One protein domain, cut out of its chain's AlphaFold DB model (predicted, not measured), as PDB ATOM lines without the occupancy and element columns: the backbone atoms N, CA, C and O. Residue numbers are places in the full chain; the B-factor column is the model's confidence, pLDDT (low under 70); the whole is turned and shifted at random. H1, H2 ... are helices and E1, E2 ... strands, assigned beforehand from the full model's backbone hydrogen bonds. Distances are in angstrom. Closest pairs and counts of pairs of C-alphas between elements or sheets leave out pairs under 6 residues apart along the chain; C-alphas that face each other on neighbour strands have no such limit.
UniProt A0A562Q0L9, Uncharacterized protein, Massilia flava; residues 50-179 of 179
ATOM      1  N   VAL A  50      37.386 -19.128   8.965       90.88
ATOM      2  CA  VAL A  50      37.154 -19.313  10.403       90.88
ATOM      3  C   VAL A  50      35.796 -18.741  10.808       90.88
ATOM      4  O   VAL A  50      34.949 -19.467  11.320       90.88
ATOM      5  N   GLU A  51      35.545 -17.472  10.488       90.69
ATOM      6  CA  GLU A  51      34.284 -16.787  10.792       90.69
ATOM      7  C   GLU A  51      33.087 -17.452  10.092       90.69
ATOM      8  O   GLU A  51      32.003 -17.587  10.670       90.69
ATOM      9  N   GLN A  52      33.273 -17.926   8.855       91.94
ATOM     10  CA  GLN A  52      32.238 -18.671   8.136       91.94
ATOM     11  C   GLN A  52      31.910 -19.993   8.846       91.94
ATOM     12  O   GLN A  52      30.743 -20.258   9.132       91.94
ATOM     13  N   ALA A  53      32.913 -20.798   9.204       92.62
ATOM     14  CA  ALA A  53      32.706 -22.070   9.900       92.62
ATOM     15  C   ALA A  53      32.079 -21.885  11.299       92.62
ATOM     16  O   ALA A  53      31.197 -22.647  11.721       92.62
ATOM     17  N   GLU A  54      32.483 -20.843  12.023       92.50
ATOM     18  CA  GLU A  54      31.910 -20.503  13.325       92.50
ATOM     19  C   GLU A  54      30.444 -20.067  13.221       92.50
ATOM     20  O   GLU A  54      29.622 -20.505  14.032       92.50
ATOM     21  N   SER A  55      30.090 -19.287  12.196       93.06
ATOM     22  CA  SER A  55      28.725 -18.783  11.976       93.06
ATOM     23  C   SER A  55      27.768 -19.789  11.326       93.06
ATOM     24  O   SER A  55      26.549 -19.608  11.412       93.06
ATOM     25  N   MET A  56      28.276 -20.877  10.733       94.44
ATOM     26  CA  MET A  56      27.444 -21.960  10.202       94.44
ATOM     27  C   MET A  56      26.475 -22.501  11.263       94.44
ATOM     28  O   MET A  56      26.831 -22.693  12.434       94.44
ATOM     29  N   ARG A  57      25.254 -22.826  10.831       95.38
ATOM     30  CA  ARG A  57      24.290 -23.590  11.633       95.38
ATOM     31  C   ARG A  57      24.600 -25.082  11.537       95.38
ATOM     32  O   ARG A  57      25.116 -25.550  10.528       95.38
ATOM     33  N   VAL A  58      24.252 -25.852  12.567       95.00
ATOM     34  CA  VAL A  58      24.291 -27.319  12.454       95.00
ATOM     35  C   VAL A  58      23.319 -27.774  11.364       95.00
ATOM     36  O   VAL A  58      22.202 -27.268  11.287       95.00
ATOM     37  N   GLY A  59      23.768 -28.700  10.519       95.50
ATOM     38  CA  GLY A  59      23.085 -29.156   9.309       95.50
ATOM     39  C   GLY A  59      23.423 -28.339   8.058       95.50
ATOM     40  O   GLY A  59      23.023 -28.724   6.963       95.50
ATOM     41  N   GLN A  60      24.156 -27.229   8.185       96.31
ATOM     42  CA  GLN A  60      24.565 -26.422   7.040       96.31
ATOM     43  C   GLN A  60      25.797 -27.016   6.353       96.31
ATOM     44  O   GLN A  60      26.716 -27.502   7.019       96.31
ATOM     45  N   VAL A  61      25.821 -26.896   5.025       95.81
ATOM     46  CA  VAL A  61      26.972 -27.199   4.170       95.81
ATOM     47  C   VAL A  61      27.493 -25.900   3.552       95.81
ATOM     48  O   VAL A  61      26.723 -25.116   2.993       95.81
ATOM     49  N   LEU A  62      28.797 -25.667   3.663       94.06
ATOM     50  CA  LEU A  62      29.535 -24.570   3.045       94.06
ATOM     51  C   LEU A  62      30.429 -25.150   1.952       94.06
ATOM     52  O   LEU A  62      31.349 -25.906   2.253       94.06
ATOM     53  N   ARG A  63      30.186 -24.793   0.690       92.56
ATOM     54  CA  ARG A  63      31.088 -25.195  -0.393       92.56
ATOM     55  C   ARG A  63      32.322 -24.294  -0.423       92.56
ATOM     56  O   ARG A  63      32.189 -23.072  -0.353       92.56
ATOM     57  N   LEU A  64      33.498 -24.899  -0.543       89.38
ATOM     58  CA  LEU A  64      34.787 -24.207  -0.528       89.38
ATOM     59  C   LEU A  64      35.221 -23.727  -1.918       89.38
ATOM     60  O   LEU A  64      36.032 -22.814  -2.009       89.38
ATOM     61  N   ASP A  65      34.630 -24.262  -2.988       77.88
ATOM     62  CA  ASP A  65      34.860 -23.838  -4.378       77.88
ATOM     63  C   ASP A  65      34.385 -22.404  -4.671       77.88
ATOM     64  O   ASP A  65      34.832 -21.768  -5.622       77.88
ATOM     65  N   LYS A  66      33.475 -21.883  -3.842       68.50
ATOM     66  CA  LYS A  66      32.969 -20.504  -3.914       68.50
ATOM     67  C   LYS A  66      33.712 -19.539  -2.993       68.50
ATOM     68  O   LYS A  66      33.385 -18.353  -2.963       68.50
ATOM     69  N   ALA A  67      34.675 -20.035  -2.219       61.00
ATOM     70  CA  ALA A  67      35.539 -19.189  -1.415       61.00
ATOM     71  C   ALA A  67      36.480 -18.391  -2.343       61.00
ATOM     72  O   ALA A  67      36.742 -18.816  -3.469       61.00
ATOM     73  N   PRO A  68      37.044 -17.255  -1.897       58.38
ATOM     74  CA  PRO A  68      37.953 -16.425  -2.704       58.38
ATOM     75  C   PRO A  68      39.251 -17.128  -3.163       58.38
ATOM     76  O   PRO A  68      40.109 -16.490  -3.765       58.38
ATOM     77  N   HIS A  69      39.400 -18.425  -2.890       56.69
ATOM     78  CA  HIS A  69      40.580 -19.243  -3.136       56.69
ATOM     79  C   HIS A  69      40.561 -19.989  -4.488       56.69
ATOM     80  O   HIS A  69      41.517 -20.696  -4.775       56.69
ATOM     81  N   GLY A  70      39.532 -19.836  -5.334       63.19
ATOM     82  CA  GLY A  70      39.444 -20.521  -6.637       63.19
ATOM     83  C   GLY A  70      39.005 -21.993  -6.546       63.19
ATOM     84  O   GLY A  70      38.788 -22.515  -5.457       63.19
ATOM     85  N   ASP A  71      38.846 -22.666  -7.692       72.50
ATOM     86  CA  ASP A  71      38.286 -24.029  -7.803       72.50
ATOM     87  C   ASP A  71      39.331 -25.122  -8.120       72.50
ATOM     88  O   ASP A  71      39.074 -26.320  -7.957       72.50
ATOM     89  N   ASN A  72      40.543 -24.726  -8.511       85.88
ATOM     90  CA  ASN A  72      41.633 -25.637  -8.851       85.88
ATOM     91  C   ASN A  72      42.571 -25.868  -7.662       85.88
ATOM     92  O   ASN A  72      43.225 -24.950  -7.173       85.88
ATOM     93  N   GLY A  73      42.693 -27.123  -7.229       91.94
ATOM     94  CA  GLY A  73      43.598 -27.506  -6.148       91.94
ATOM     95  C   GLY A  73      43.046 -28.623  -5.275       91.94
ATOM     96  O   GLY A  73      42.167 -29.382  -5.687       91.94
ATOM     97  N   LEU A  74      43.574 -28.703  -4.061       94.62
ATOM     98  CA  LEU A  74      43.204 -29.672  -3.040       94.62
ATOM     99  C   LEU A  74      42.972 -28.955  -1.705       94.62
ATOM    100  O   LEU A  74      43.761 -28.087  -1.336       94.62
ATOM    101  N   ALA A  75      41.922 -29.336  -0.985       95.38
ATOM    102  CA  ALA A  75      41.702 -28.985   0.412       95.38
ATOM    103  C   ALA A  75      41.965 -30.224   1.272       95.38
ATOM    104  O   ALA A  75      41.388 -31.272   1.007       95.38
ATOM    105  N   CYS A  76      42.810 -30.113   2.288       97.19
ATOM    106  CA  CYS A  76      43.110 -31.178   3.241       97.19
ATOM    107  C   CYS A  76      42.870 -30.717   4.675       97.19
ATOM    108  O   CYS A  76      43.002 -29.530   4.971       97.19
ATOM    109  N   VAL A  77      42.601 -31.658   5.575       97.19
ATOM    110  CA  VAL A  77      42.572 -31.434   7.023       97.19
ATOM    111  C   VAL A  77      43.854 -31.961   7.661       97.19
ATOM    112  O   VAL A  77      44.336 -33.046   7.337       97.19
ATOM    113  N   LEU A  78      44.394 -31.195   8.606       97.81
ATOM    114  CA  LEU A  78      45.357 -31.664   9.595       97.81
ATOM    115  C   LEU A  78      44.664 -31.720  10.954       97.81
ATOM    116  O   LEU A  78      44.266 -30.684  11.496       97.81
ATOM    117  N   TYR A  79      44.521 -32.928  11.491       97.19
ATOM    118  CA  TYR A  79      43.952 -33.166  12.814       97.19
ATOM    119  C   TYR A  79      44.931 -32.764  13.934       97.19
ATOM    120  O   TYR A  79      46.123 -32.552  13.675       97.19
ATOM    121  N   PRO A  80      44.469 -32.669  15.196       96.69
ATOM    122  CA  PRO A  80      45.364 -32.476  16.333       96.69
ATOM    123  C   PRO A  80      46.499 -33.504  16.329       96.69
ATOM    124  O   PRO A  80      46.299 -34.668  15.980       96.69
ATOM    125  N   TYR A  81      47.703 -33.059  16.692       96.25
ATOM    126  CA  TYR A  81      48.945 -33.848  16.637       96.25
ATOM    127  C   TYR A  81      49.373 -34.365  15.252       96.25
ATOM    128  O   TYR A  81      50.326 -35.140  15.166       96.25
ATOM    129  N   GLN A  82      48.728 -33.946  14.161       96.50
ATOM    130  CA  GLN A  82      49.114 -34.328  12.807       96.50
ATOM    131  C   GLN A  82      49.962 -33.225  12.142       96.50
ATOM    132  O   GLN A  82      49.416 -32.255  11.615       96.50
ATOM    133  N   PRO A  83      51.304 -33.351  12.107       96.62
ATOM    134  CA  PRO A  83      52.173 -32.312  11.544       96.62
ATOM    135  C   PRO A  83      52.251 -32.339  10.011       96.62
ATOM    136  O   PRO A  83      52.905 -31.488   9.418       96.62
ATOM    137  N   ARG A  84      51.647 -33.342   9.358       97.31
ATOM    138  CA  ARG A  84      51.786 -33.598   7.918       97.31
ATOM    139  C   ARG A  84      50.551 -34.264   7.324       97.31
ATOM    140  O   ARG A  84      49.883 -35.052   7.996       97.31
ATOM    141  N   VAL A  85      50.306 -34.039   6.039       96.56
ATOM    142  CA  VAL A  85      49.326 -34.816   5.274       96.56
ATOM    143  C   VAL A  85      49.860 -36.239   5.113       96.56
ATOM    144  O   VAL A  85      50.993 -36.444   4.664       96.56
ATOM    145  N   ALA A  86      49.060 -37.218   5.533       90.25
ATOM    146  CA  ALA A  86      49.401 -38.634   5.497       90.25
ATOM    147  C   ALA A  86      48.755 -39.333   4.291       90.25
ATOM    148  O   ALA A  86      47.780 -38.850   3.723       90.25
ATOM    149  N   GLY A  87      49.283 -40.505   3.935       86.25
ATOM    150  CA  GLY A  87      48.717 -41.349   2.885       86.25
ATOM    151  C   GLY A  87      49.056 -40.909   1.453       86.25
ATOM    152  O   GLY A  87      49.813 -39.957   1.241       86.25
ATOM    153  N   PRO A  88      48.534 -41.637   0.449       89.00
ATOM    154  CA  PRO A  88      48.810 -41.404  -0.966       89.00
ATOM    155  C   PRO A  88      47.961 -40.249  -1.521       89.00
ATOM    156  O   PRO A  88      47.153 -40.429  -2.428       89.00
ATOM    157  N   VAL A  89      48.125 -39.053  -0.959       92.62
ATOM    158  CA  VAL A  89      47.374 -37.861  -1.362       92.62
ATOM    159  C   VAL A  89      48.105 -37.124  -2.498       92.62
ATOM    160  O   VAL A  89      49.316 -36.883  -2.397       92.62
ATOM    161  N   PRO A  90      47.410 -36.716  -3.578       91.56
ATOM    162  CA  PRO A  90      47.998 -35.861  -4.605       91.56
ATOM    163  C   PRO A  90      48.608 -34.594  -3.998       91.56
ATOM    164  O   PRO A  90      48.008 -33.947  -3.152       91.56
ATOM    165  N   GLN A  91      49.804 -34.210  -4.441       92.44
ATOM    166  CA  GLN A  91      50.538 -33.050  -3.909       92.44
ATOM    167  C   GLN A  91      50.976 -33.145  -2.431       92.44
ATOM    168  O   GLN A  91      51.538 -32.173  -1.926       92.44
ATOM    169  N   ALA A  92      50.831 -34.291  -1.747       95.81
ATOM    170  CA  ALA A  92      51.265 -34.444  -0.350       95.81
ATOM    171  C   ALA A  92      52.732 -34.047  -0.130       95.81
ATOM    172  O   ALA A  92      53.044 -33.375   0.846       95.81
ATOM    173  N   GLY A  93      53.632 -34.399  -1.056       96.69
ATOM    174  CA  GLY A  93      55.044 -34.010  -0.971       96.69
ATOM    175  C   GLY A  93      55.245 -32.492  -0.974       96.69
ATOM    176  O   GLY A  93      55.991 -31.964  -0.155       96.69
ATOM    177  N   ARG A  94      54.518 -31.777  -1.840       96.44
ATOM    178  CA  ARG A  94      54.556 -30.312  -1.924       96.44
ATOM    179  C   ARG A  94      53.966 -29.657  -0.674       96.44
ATOM    180  O   ARG A  94      54.545 -28.707  -0.159       96.44
ATOM    181  N   ILE A  95      52.837 -30.172  -0.185       97.75
ATOM    182  CA  ILE A  95      52.203 -29.704   1.052       97.75
ATOM    183  C   ILE A  95      53.149 -29.896   2.238       97.75
ATOM    184  O   ILE A  95      53.416 -28.954   2.973       97.75
ATOM    185  N   ASN A  96      53.688 -31.102   2.404       98.38
ATOM    186  CA  ASN A  96      54.529 -31.437   3.545       98.38
ATOM    187  C   ASN A  96      55.847 -30.653   3.532       98.38
ATOM    188  O   ASN A  96      56.273 -30.196   4.587       98.38
ATOM    189  N   ALA A  97      56.432 -30.404   2.355       98.12
ATOM    190  CA  ALA A  97      57.585 -29.515   2.226       98.12
ATOM    191  C   ALA A  97      57.261 -28.074   2.665       98.12
ATOM    192  O   ALA A  97      58.067 -27.438   3.338       98.12
ATOM    193  N   TYR A  98      56.070 -27.563   2.333       98.00
ATOM    194  CA  TYR A  98      55.623 -26.247   2.795       98.00
ATOM    195  C   TYR A  98      55.407 -26.203   4.316       98.00
ATOM    196  O   TYR A  98      55.837 -25.254   4.970       98.00
ATOM    197  N   LEU A  99      54.770 -27.230   4.892       98.25
ATOM    198  CA  LEU A  99      54.550 -27.340   6.340       98.25
ATOM    199  C   LEU A  99      55.881 -27.361   7.109       98.25
ATOM    200  O   LEU A  99      56.018 -26.664   8.108       98.25
ATOM    201  N   GLU A 100      56.875 -28.099   6.613       98.12
ATOM    202  CA  GLU A 100      58.219 -28.138   7.196       98.12
ATOM    203  C   GLU A 100      58.937 -26.786   7.072       98.12
ATOM    204  O   GLU A 100      59.406 -26.241   8.070       98.12
ATOM    205  N   MET A 101      58.950 -26.198   5.870       98.00
ATOM    206  CA  MET A 101      59.581 -24.900   5.601       98.00
ATOM    207  C   MET A 101      59.003 -23.772   6.466       98.00
ATOM    208  O   MET A 101      59.735 -22.884   6.898       98.00
ATOM    209  N   THR A 102      57.693 -23.791   6.714       97.00
ATOM    210  CA  THR A 102      57.006 -22.776   7.529       97.00
ATOM    211  C   THR A 102      57.040 -23.068   9.029       97.00
ATOM    212  O   THR A 102      56.533 -22.268   9.815       97.00
ATOM    213  N   GLY A 103      57.640 -24.188   9.449       96.69
ATOM    214  CA  GLY A 103      57.698 -24.583  10.853       96.69
ATOM    215  C   GLY A 103      56.322 -24.902  11.441       96.69
ATOM    216  O   GLY A 103      56.075 -24.619  12.614       96.69
ATOM    217  N   TYR A 104      55.402 -25.454  10.641       96.69
ATOM    218  CA  TYR A 104      54.087 -25.853  11.129       96.69
ATOM    219  C   TYR A 104      54.224 -26.913  12.227       96.69
ATOM    220  O   TYR A 104      54.708 -28.024  12.014       96.69
ATOM    221  N   THR A 105      53.738 -26.570  13.413       94.69
ATOM    222  CA  THR A 105      53.622 -27.469  14.558       94.69
ATOM    223  C   THR A 105      52.184 -27.946  14.719       94.69
ATOM    224  O   THR A 105      51.236 -27.168  14.592       94.69
ATOM    225  N   ALA A 106      52.011 -29.232  15.004       93.62
ATOM    226  CA  ALA A 106      50.731 -29.759  15.445       93.62
ATOM    227  C   ALA A 106      50.730 -29.854  16.968       93.62
ATOM    228  O   ALA A 106      51.701 -30.317  17.566       93.62
ATOM    229  N   ASP A 107      49.639 -29.423  17.581       94.62
ATOM    230  CA  ASP A 107      49.426 -29.501  19.018       94.62
ATOM    231  C   ASP A 107      48.034 -30.076  19.309       94.62
ATOM    232  O   ASP A 107      47.311 -30.491  18.400       94.62
ATOM    233  N   GLU A 108      47.686 -30.163  20.592       94.38
ATOM    234  CA  GLU A 108      46.373 -30.641  21.016       94.38
ATOM    235  C   GLU A 108      45.263 -29.626  20.758       94.38
ATOM    236  O   GLU A 108      44.118 -30.020  20.564       94.38
ATOM    237  N   GLY A 109      45.575 -28.332  20.820       96.44
ATOM    238  CA  GLY A 109      44.612 -27.236  20.861       96.44
ATOM    239  C   GLY A 109      44.137 -26.772  19.490       96.44
ATOM    240  O   GLY A 109      43.180 -26.001  19.428       96.44
ATOM    241  N   HIS A 110      44.762 -27.242  18.409       96.69
ATOM    242  CA  HIS A 110      44.483 -26.780  17.056       96.69
ATOM    243  C   HIS A 110      44.314 -27.914  16.047       96.69
ATOM    244  O   HIS A 110      44.890 -28.993  16.154       96.69
ATOM    245  N   TRP A 111      43.542 -27.607  15.014       96.94
ATOM    246  CA  TRP A 111      43.491 -28.335  13.751       96.94
ATOM    247  C   TRP A 111      43.608 -27.320  12.607       96.94
ATOM    248  O   TRP A 111      43.545 -26.108  12.842       96.94
ATOM    249  N   ALA A 112      43.828 -27.769  11.372       97.19
ATOM    250  CA  ALA A 112      43.991 -26.850  10.247       97.19
ATOM    251  C   ALA A 112      43.381 -27.361   8.944       97.19
ATOM    252  O   ALA A 112      43.379 -28.561   8.681       97.19
ATOM    253  N   PHE A 113      42.947 -26.425   8.097       96.31
ATOM    254  CA  PHE A 113      42.815 -26.668   6.664       96.31
ATOM    255  C   PHE A 113      44.111 -26.325   5.952       96.31
ATOM    256  O   PHE A 113      44.733 -25.301   6.234       96.31
ATOM    257  N   VAL A 114      44.467 -27.147   4.977       96.06
ATOM    258  CA  VAL A 114      45.542 -26.886   4.030       96.06
ATOM    259  C   VAL A 114      44.946 -26.798   2.637       96.06
ATOM    260  O   VAL A 114      44.304 -27.739   2.179       96.06
ATOM    261  N   PHE A 115      45.182 -25.689   1.948       94.75
ATOM    262  CA  PHE A 115      44.764 -25.491   0.565       94.75
ATOM    263  C   PHE A 115      45.991 -25.499  -0.335       94.75
ATOM    264  O   PHE A 115      46.807 -24.587  -0.263       94.75
ATOM    265  N   ALA A 116      46.122 -26.508  -1.193       94.25
ATOM    266  CA  ALA A 116      47.202 -26.612  -2.168       94.25
ATOM    267  C   ALA A 116      46.683 -26.300  -3.571       94.25
ATOM    268  O   ALA A 116      45.937 -27.083  -4.163       94.25
ATOM    269  N   ARG A 117      47.092 -25.157  -4.115       92.25
ATOM    270  CA  ARG A 117      46.651 -24.619  -5.412       92.25
ATOM    271  C   ARG A 117      47.860 -24.340  -6.299       92.25
ATOM    272  O   ARG A 117      48.969 -24.363  -5.773       92.25
ATOM    273  N   PRO A 118      47.752 -24.148  -7.619       90.69
ATOM    274  CA  PRO A 118      48.929 -23.931  -8.468       90.69
ATOM    275  C   PRO A 118      49.863 -22.811  -7.977       90.69
ATOM    276  O   PRO A 118      51.080 -22.970  -7.994       90.69
ATOM    277  N   GLU A 119      49.297 -21.726  -7.457       89.88
ATOM    278  CA  GLU A 119      50.000 -20.540  -6.971       89.88
ATOM    279  C   GLU A 119      50.696 -20.724  -5.616       89.88
ATOM    280  O   GLU A 119      51.660 -20.020  -5.326       89.88
ATOM    281  N   GLY A 120      50.240 -21.659  -4.778       91.94
ATOM    282  CA  GLY A 120      50.759 -21.764  -3.417       91.94
ATOM    283  C   GLY A 120      50.069 -22.800  -2.540       91.94
ATOM    284  O   GLY A 120      49.160 -23.513  -2.967       91.94
ATOM    285  N   VAL A 121      50.554 -22.888  -1.304       94.44
ATOM    286  CA  VAL A 121      49.940 -23.667  -0.229       94.44
ATOM    287  C   VAL A 121      49.573 -22.696   0.884       94.44
ATOM    288  O   VAL A 121      50.444 -21.989   1.377       94.44
ATOM    289  N   ASP A 122      48.307 -22.685   1.290       93.56
ATOM    290  CA  ASP A 122      47.842 -21.923   2.448       93.56
ATOM    291  C   ASP A 122      47.466 -22.862   3.585       93.56
ATOM    292  O   ASP A 122      46.948 -23.956   3.353       93.56
ATOM    293  N   VAL A 123      47.663 -22.404   4.821       95.62
ATOM    294  CA  VAL A 123      47.266 -23.130   6.029       95.62
ATOM    295  C   VAL A 123      46.390 -22.224   6.882       95.62
ATOM    296  O   VAL A 123      46.829 -21.162   7.319       95.62
ATOM    297  N   ILE A 124      45.156 -22.650   7.139       94.81
ATOM    298  CA  ILE A 124      44.203 -21.946   8.001       94.81
ATOM    299  C   ILE A 124      44.037 -22.763   9.276       94.81
ATOM    300  O   ILE A 124      43.476 -23.858   9.245       94.81
ATOM    301  N   ARG A 125      44.543 -22.238  10.392       95.62
ATOM    302  CA  ARG A 125      44.464 -22.875  11.713       95.62
ATOM    303  C   ARG A 125      43.175 -22.497  12.437       95.62
ATOM    304  O   ARG A 125      42.731 -21.355  12.374       95.62
ATOM    305  N   PHE A 126      42.634 -23.457  13.173       95.62
ATOM    306  CA  PHE A 126      41.430 -23.332  13.984       95.62
ATOM    307  C   PHE A 126      41.746 -23.768  15.407       95.62
ATOM    308  O   PHE A 126      42.314 -24.841  15.621       95.62
ATOM    309  N   SER A 127      41.351 -22.960  16.387       95.19
ATOM    310  CA  SER A 127      41.384 -23.374  17.787       95.19
ATOM    311  C   SER A 127      40.221 -24.317  18.073       95.19
ATOM    312  O   SER A 127      39.075 -24.066  17.694       95.19
ATOM    313  N   ARG A 128      40.507 -25.404  18.783       94.81
ATOM    314  CA  ARG A 128      39.491 -26.335  19.260       94.81
ATOM    315  C   ARG A 128      38.688 -25.687  20.371       94.81
ATOM    316  O   ARG A 128      39.234 -25.126  21.318       94.81
ATOM    317  N   SER A 129      37.373 -25.797  20.283       91.81
ATOM    318  CA  SER A 129      36.465 -25.287  21.303       91.81
ATOM    319  C   SER A 129      35.189 -26.122  21.362       91.81
ATOM    320  O   SER A 129      34.907 -26.943  20.490       91.81
ATOM    321  N   GLY A 130      34.353 -25.893  22.378       85.75
ATOM    322  CA  GLY A 130      33.007 -26.481  22.411       85.75
ATOM    323  C   GLY A 130      32.083 -25.971  21.292       85.75
ATOM    324  O   GLY A 130      31.082 -26.617  20.980       85.75
ATOM    325  N   ARG A 131      32.405 -24.817  20.687       86.69
ATOM    326  CA  ARG A 131      31.636 -24.212  19.587       86.69
ATOM    327  C   ARG A 131      32.017 -24.778  18.223       86.69
ATOM    328  O   ARG A 131      31.162 -24.828  17.337       86.69
ATOM    329  N   LEU A 132      33.279 -25.163  18.067       91.62
ATOM    330  CA  LEU A 132      33.836 -25.673  16.828       91.62
ATOM    331  C   LEU A 132      35.046 -26.563  17.136       91.62
ATOM    332  O   LEU A 132      36.025 -26.117  17.731       91.62
ATOM    333  N   ASP A 133      34.973 -27.816  16.713       95.62
ATOM    334  CA  ASP A 133      36.102 -28.742  16.625       95.62
ATOM    335  C   ASP A 133      35.963 -29.522  15.307       95.62
ATOM    336  O   ASP A 133      34.981 -29.353  14.580       95.62
ATOM    337  N   ILE A 134      36.939 -30.349  14.975       96.62
ATOM    338  CA  ILE A 134      36.954 -31.148  13.754       96.62
ATOM    339  C   ILE A 134      36.499 -32.586  14.041       96.62
ATOM    340  O   ILE A 134      36.822 -33.160  15.079       96.62
ATOM    341  N   LEU A 135      35.739 -33.164  13.113       96.56
ATOM    342  CA  LEU A 135      35.385 -34.579  13.064       96.56
ATOM    343  C   LEU A 135      36.219 -35.258  11.974       96.56
ATOM    344  O   LEU A 135      36.283 -34.754  10.848       96.56
ATOM    345  N   SER A 136      36.865 -36.383  12.290       95.44
ATOM    346  CA  SER A 136      37.638 -37.103  11.275       95.44
ATOM    347  C   SER A 136      36.758 -37.762  10.223       95.44
ATOM    348  O   SER A 136      35.624 -38.149  10.519       95.44
ATOM    349  N   ALA A 137      37.269 -37.940   8.999       95.19
ATOM    350  CA  ALA A 137      36.495 -38.619   7.963       95.19
ATOM    351  C   ALA A 137      36.089 -40.035   8.399       95.19
ATOM    352  O   ALA A 137      34.952 -40.453   8.193       95.19
ATOM    353  N   ARG A 138      36.990 -40.747   9.088       94.00
ATOM    354  CA  ARG A 138      36.720 -42.072   9.660       94.00
ATOM    355  C   ARG A 138      35.576 -42.043  10.675       94.00
ATOM    356  O   ARG A 138      34.675 -42.872  10.587       94.00
ATOM    357  N   GLU A 139      35.606 -41.115  11.630       94.12
ATOM    358  CA  GLU A 139      34.543 -40.999  12.635       94.12
ATOM    359  C   GLU A 139      33.205 -40.615  11.995       94.12
ATOM    360  O   GLU A 139      32.165 -41.139  12.398       94.12
ATOM    361  N   ALA A 140      33.235 -39.753  10.974       94.94
ATOM    362  CA  ALA A 140      32.060 -39.345  10.215       94.94
ATOM    363  C   ALA A 140      31.435 -40.505   9.421       94.94
ATOM    364  O   ALA A 140      30.215 -40.607   9.353       94.94
ATOM    365  N   GLN A 141      32.244 -41.411   8.861       92.50
ATOM    366  CA  GLN A 141      31.754 -42.601   8.143       92.50
ATOM    367  C   GLN A 141      31.033 -43.594   9.060       92.50
ATOM    368  O   GLN A 141      30.090 -44.254   8.634       92.50
ATOM    369  N   SER A 142      31.485 -43.712  10.309       90.12
ATOM    370  CA  SER A 142      30.863 -44.575  11.322       90.12
ATOM    371  C   SER A 142      29.764 -43.886  12.138       90.12
ATOM    372  O   SER A 142      29.194 -44.506  13.034       90.12
ATOM    373  N   GLY A 143      29.542 -42.595  11.897       86.44
ATOM    374  CA  GLY A 143      28.706 -41.733  12.721       86.44
ATOM    375  C   GLY A 143      27.271 -41.594  12.222       86.44
ATOM    376  O   GLY A 143      26.755 -42.398  11.448       86.44
ATOM    377  N   GLU A 144      26.632 -40.530  12.698       88.25
ATOM    378  CA  GLU A 144      25.319 -40.099  12.226       88.25
ATOM    379  C   GLU A 144      25.385 -39.636  10.759       88.25
ATOM    380  O   GLU A 144      26.426 -39.139  10.315       88.25
ATOM    381  N   PRO A 145      24.275 -39.722  10.003       91.12
ATOM    382  CA  PRO A 145      24.222 -39.236   8.630       91.12
ATOM    383  C   PRO A 145      24.655 -37.768   8.505       91.12
ATOM    384  O   PRO A 145      24.179 -36.889   9.230       91.12
ATOM    385  N   LEU A 146      25.539 -37.495   7.545       95.38
ATOM    386  CA  LEU A 146      25.981 -36.137   7.232       95.38
ATOM    387  C   LEU A 146      24.915 -35.383   6.421       95.38
ATOM    388  O   LEU A 146      24.144 -35.999   5.682       95.38
ATOM    389  N   PRO A 147      24.843 -34.045   6.536       94.25
ATOM    390  CA  PRO A 147      23.858 -33.262   5.807       94.25
ATOM    391  C   PRO A 147      24.119 -33.266   4.294       94.25
ATOM    392  O   PRO A 147      25.244 -33.084   3.824       94.25
ATOM    393  N   GLY A 148      23.032 -33.401   3.531       91.19
ATOM    394  CA  GLY A 148      23.059 -33.424   2.071       91.19
ATOM    395  C   GLY A 148      23.723 -34.686   1.519       91.19
ATOM    396  O   GLY A 148      23.518 -35.777   2.038       91.19
ATOM    397  N   ALA A 149      24.494 -34.535   0.443       92.44
ATOM    398  CA  ALA A 149      25.222 -35.629  -0.202       92.44
ATOM    399  C   ALA A 149      26.709 -35.671   0.194       92.44
ATOM    400  O   ALA A 149      27.515 -36.242  -0.539       92.44
ATOM    401  N   LEU A 150      27.083 -35.047   1.323       96.88
ATOM    402  CA  LEU A 150      28.485 -34.920   1.715       96.88
ATOM    403  C   LEU A 150      29.116 -36.297   1.959       96.88
ATOM    404  O   LEU A 150      28.656 -37.063   2.807       96.88
ATOM    405  N   ARG A 151      30.214 -36.577   1.256       97.12
ATOM    406  CA  ARG A 151      31.034 -37.780   1.436       97.12
ATOM    407  C   ARG A 151      32.322 -37.397   2.168       97.12
ATOM    408  O   ARG A 151      33.135 -36.690   1.578       97.12
ATOM    409  N   PRO A 152      32.510 -37.810   3.431       97.38
ATOM    410  CA  PRO A 152      33.622 -37.337   4.247       97.38
ATOM    411  C   PRO A 152      34.963 -37.892   3.752       97.38
ATOM    412  O   PRO A 152      35.074 -39.094   3.492       97.38
ATOM    413  N   ASP A 153      35.969 -37.023   3.668       96.75
ATOM    414  CA  ASP A 153      37.343 -37.360   3.279       96.75
ATOM    415  C   ASP A 153      38.326 -36.349   3.898       96.75
ATOM    416  O   ASP A 153      37.985 -35.183   4.115       96.75
ATOM    417  N   ASP A 154      39.548 -36.793   4.179       96.19
ATOM    418  CA  ASP A 154      40.587 -35.974   4.808       96.19
ATOM    419  C   ASP A 154      41.240 -35.020   3.794       96.19
ATOM    420  O   ASP A 154      41.803 -33.997   4.187       96.19
ATOM    421  N   CYS A 155      41.162 -35.339   2.494       96.62
ATOM    422  CA  CYS A 155      41.683 -34.523   1.399       96.62
ATOM    423  C   CYS A 155      40.795 -34.603   0.149       96.62
ATOM    424  O   CYS A 155      40.596 -35.672  -0.415       96.62
ATOM    425  N   VAL A 156      40.323 -33.455  -0.338       96.06
ATOM    426  CA  VAL A 156      39.299 -33.350  -1.384       96.06
ATOM    427  C   VAL A 156      39.725 -32.365  -2.477       96.06
ATOM    428  O   VAL A 156      40.244 -31.292  -2.155       96.06
ATOM    429  N   PRO A 157      39.507 -32.659  -3.776       95.00
ATOM    430  CA  PRO A 157      39.681 -31.670  -4.839       95.00
ATOM    431  C   PRO A 157      38.855 -30.408  -4.569       95.00
ATOM    432  O   PRO A 157      37.664 -30.500  -4.285       95.00
ATOM    433  N   LEU A 158      39.463 -29.228  -4.687       93.12
ATOM    434  CA  LEU A 158      38.869 -27.977  -4.199       93.12
ATOM    435  C   LEU A 158      37.487 -27.677  -4.817       93.12
ATOM    436  O   LEU A 158      36.572 -27.309  -4.088       93.12
ATOM    437  N   HIS A 159      37.292 -27.952  -6.112       93.00
ATOM    438  CA  HIS A 159      36.001 -27.817  -6.808       93.00
ATOM    439  C   HIS A 159      34.863 -28.711  -6.270       93.00
ATOM    440  O   HIS A 159      33.698 -28.467  -6.585       93.00
ATOM    441  N   LYS A 160      35.179 -29.750  -5.485       94.62
ATOM    442  CA  LYS A 160      34.208 -30.629  -4.803       94.62
ATOM    443  C   LYS A 160      34.196 -30.436  -3.292       94.62
ATOM    444  O   LYS A 160      33.396 -31.064  -2.609       94.62
ATOM    445  N   ALA A 161      35.114 -29.639  -2.753       95.38
ATOM    446  CA  ALA A 161      35.326 -29.569  -1.322       95.38
ATOM    447  C   ALA A 161      34.198 -28.786  -0.646       95.38
ATOM    448  O   ALA A 161      33.854 -27.667  -1.040       95.38
ATOM    449  N   ALA A 162      33.647 -29.360   0.417       95.69
ATOM    450  CA  ALA A 162      32.666 -28.706   1.258       95.69
ATOM    451  C   ALA A 162      32.880 -29.042   2.732       95.69
ATOM    452  O   ALA A 162      33.405 -30.095   3.089       95.69
ATOM    453  N   LEU A 163      32.430 -28.127   3.586       95.94
ATOM    454  CA  LEU A 163      32.372 -28.296   5.028       95.94
ATOM    455  C   LEU A 163      30.932 -28.470   5.454       95.94
ATOM    456  O   LEU A 163      30.099 -27.616   5.157       95.94
ATOM    457  N   ALA A 164      30.639 -29.525   6.200       96.94
ATOM    458  CA  ALA A 164      29.392 -29.612   6.944       96.94
ATOM    459  C   ALA A 164      29.640 -29.323   8.414       96.94
ATOM    460  O   ALA A 164      30.630 -29.781   8.982       96.94
ATOM    461  N   LYS A 165      28.700 -28.620   9.046       96.50
ATOM    462  CA  LYS A 165      28.666 -28.493  10.502       96.50
ATOM    463  C   LYS A 165      27.640 -29.454  11.067       96.50
ATOM    464  O   LYS A 165      26.462 -29.392  10.719       96.50
ATOM    465  N   VAL A 166      28.079 -30.329  11.955       95.88
ATOM    466  CA  VAL A 166      27.277 -31.418  12.511       95.88
ATOM    467  C   VAL A 166      27.294 -31.379  14.030       95.88
ATOM    468  O   VAL A 166      28.086 -30.668  14.655       95.88
ATOM    469  N   ARG A 167      26.384 -32.140  14.636       93.50
ATOM    470  CA  ARG A 167      26.416 -32.412  16.067       93.50
ATOM    471  C   ARG A 167      26.588 -33.903  16.276       93.50
ATOM    472  O   ARG A 167      25.713 -34.664  15.892       93.50
ATOM    473  N   GLN A 168      27.689 -34.292  16.904       89.62
ATOM    474  CA  GLN A 168      27.994 -35.689  17.196       89.62
ATOM    475  C   GLN A 168      28.549 -35.789  18.613       89.62
ATOM    476  O   GLN A 168      29.308 -34.925  19.051       89.62
ATOM    477  N   HIS A 169      28.104 -36.797  19.366       85.75
ATOM    478  CA  HIS A 169      28.487 -36.997  20.772       85.75
ATOM    479  C   HIS A 169      28.303 -35.736  21.648       85.75
ATOM    480  O   HIS A 169      29.121 -35.435  22.513       85.75
ATOM    481  N   GLY A 170      27.249 -34.951  21.385       85.69
ATOM    482  CA  GLY A 170      26.963 -33.701  22.104       85.69
ATOM    483  C   GLY A 170      27.878 -32.518  21.755       85.69
ATOM    484  O   GLY A 170      27.723 -31.444  22.332       85.69
ATOM    485  N   ARG A 171      28.801 -32.673  20.797       90.12
ATOM    486  CA  ARG A 171      29.764 -31.645  20.378       90.12
ATOM    487  C   ARG A 171      29.390 -31.075  19.016       90.12
ATOM    488  O   ARG A 171      28.853 -31.786  18.170       90.12
ATOM    489  N   THR A 172      29.668 -29.789  18.809       94.19
ATOM    490  CA  THR A 172      29.505 -29.147  17.499       94.19
ATOM    491  C   THR A 172      30.811 -29.279  16.733       94.19
ATOM    492  O   THR A 172      31.833 -28.752  17.168       94.19
ATOM    493  N   LEU A 173      30.765 -30.003  15.620       96.38
ATOM    494  CA  LEU A 173      31.939 -30.377  14.842       96.38
ATOM    495  C   LEU A 173      31.784 -29.910  13.398       96.38
ATOM    496  O   LEU A 173      30.663 -29.752  12.910       96.38
ATOM    497  N   VAL A 174      32.900 -29.726  12.708       97.06
ATOM    498  CA  VAL A 174      32.940 -29.624  11.249       97.06
ATOM    499  C   VAL A 174      33.598 -30.850  10.646       97.06
ATOM    500  O   VAL A 174      34.446 -31.477  11.272       97.06
ATOM    501  N   VAL A 175      33.194 -31.195   9.432       97.38
ATOM    502  CA  VAL A 175      33.752 -32.305   8.660       97.38
ATOM    503  C   VAL A 175      33.996 -31.840   7.231       97.38
ATOM    504  O   VAL A 175      33.154 -31.145   6.656       97.38
ATOM    505  N   LEU A 176      35.156 -32.201   6.685       97.62
ATOM    506  CA  LEU A 176      35.486 -32.009   5.277       97.62
ATOM    507  C   LEU A 176      34.962 -33.187   4.455       97.62
ATOM    508  O   LEU A 176      35.013 -34.335   4.896       97.62
ATOM    509  N   GLY A 177      34.476 -32.903   3.253       97.12
ATOM    510  CA  GLY A 177      34.101 -33.942   2.308       97.12
ATOM    511  C   GLY A 177      33.874 -33.437   0.891       97.12
ATOM    512  O   GLY A 177      33.925 -32.235   0.620       97.12
ATOM    513  N   GLU A 178      33.618 -34.385  -0.006       95.94
ATOM    514  CA  GLU A 178      33.116 -34.140  -1.358       95.94
ATOM    515  C   GLU A 178      31.613 -33.829  -1.326       95.94
ATOM    516  O   GLU A 178      30.865 -34.516  -0.625       95.94
ATOM    517  N   TYR A 179      31.166 -32.839  -2.107       90.31
ATOM    518  CA  TYR A 179      29.757 -32.446  -2.249       90.31
ATOM    519  C   TYR A 179      29.355 -32.153  -3.696       90.31
ATOM    520  O   TYR A 179      30.136 -31.487  -4.415       90.31
TER     521      TYR A 179
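What this domain is: This is residues 50 to 179 of the 179 residues of an uncharacterized protein of Massilia flava (UniProt A0A562Q0L9). Two twisted antiparallel sheets, partly face to face and with their strands running nearly alike, make the core; H2 covers the face of the larger sheet, E4 E3 E2 E5, that is turned away from the smaller one, E1 E6 E7. The short helices H1 and H3 sit by the smaller sheet, and short pairings tie residues 133 to 134 and 151 to 152 to E7. The printed part has 130 residues, with three helices and seven strands in the order H1 E1 E2 H2 E3 E4 H3 E5 E6 E7. The class is mixed, helices and strands, with under half of the residues in named elements. The whole is compact, with a radius of gyration of the C-alphas of 13.7 A and spans of 37 by 30 by 27 A.

How they stand to each other: H1, residues 50 to 55, is on the sheet of E1, residues 61 to 63, E6, residues 161 to 168, and E7, residues 171 to 178. It lies over E6 at a height over the sheet of 9.6 A, slantwise to the strands at 51 degrees to E6 on the local plane; its closest C-alpha pair with E6 is Ala 53 and Lys 165, 7.6 A. E1 and E6 are antiparallel, with N 62 and O 163 within hydrogen-bond range at 2.8 A. The other sheet holds E2, residues 74 to 78, E3, residues 110 to 117, E4, residues 120 to 127, and E5, residues 155 to 157; it is twisted, with C-alphas up to 4.2 A off its best plane. The two sheets form a sandwich, two sheets face to face, with best planes 33 degrees apart. The closest C-alphas of E2 and E7 are those of Val 77 and Leu 176, 7.3 A. H2, residues 92 to 101, lies over E4 and E3 at a height over the sheet of 9.6 A, in two layers, a helix on one face of a sheet. It runs across the strands, only just, at 61 degrees to E3 on the local plane; the C-alphas of Ile 95 and Val 121, 6.6 A apart, are its closest to E4. In the antiparallel pair E2 and E3, N 76 and O 114 are 2.8 A apart; in the hairpin E3 and E4, N 113 and O 124 are 2.9 A apart. H3, residues 137 to 141, only grazes the sheet E1 E6 E7; its closest C-alpha pair with E7 is Ala 137 and Val 175, 6.9 A. In E2 and E5, antiparallel, N 75 and O 156 are 2.8 A apart; in the hairpin E6 and E7, N 166 and O 173 are 2.8 A apart. In H1, H2 and H3 every O i to N i+4 pair is within hydrogen-bond range.

Where its parts are: H1 begins at C-alpha 50 (37.154, -19.313, 10.403). H2 is 14.0 A long, E3 22.7 A, E4 23.2 A, E6 20.8 A and E7 22.1 A, first to last C-alpha. E7 ends at C-alpha 178 (33.116, -34.140, -1.358).

The domain as a whole: The C-alphas farthest apart, those of Glu 119 and Gly 170, are 39.4 A apart. The printed part has no cut. The links E2 to H2 and H3 to E5 are long. The mean pLDDT of the printed part is 92.7, and residues 66 to 70 are under 70.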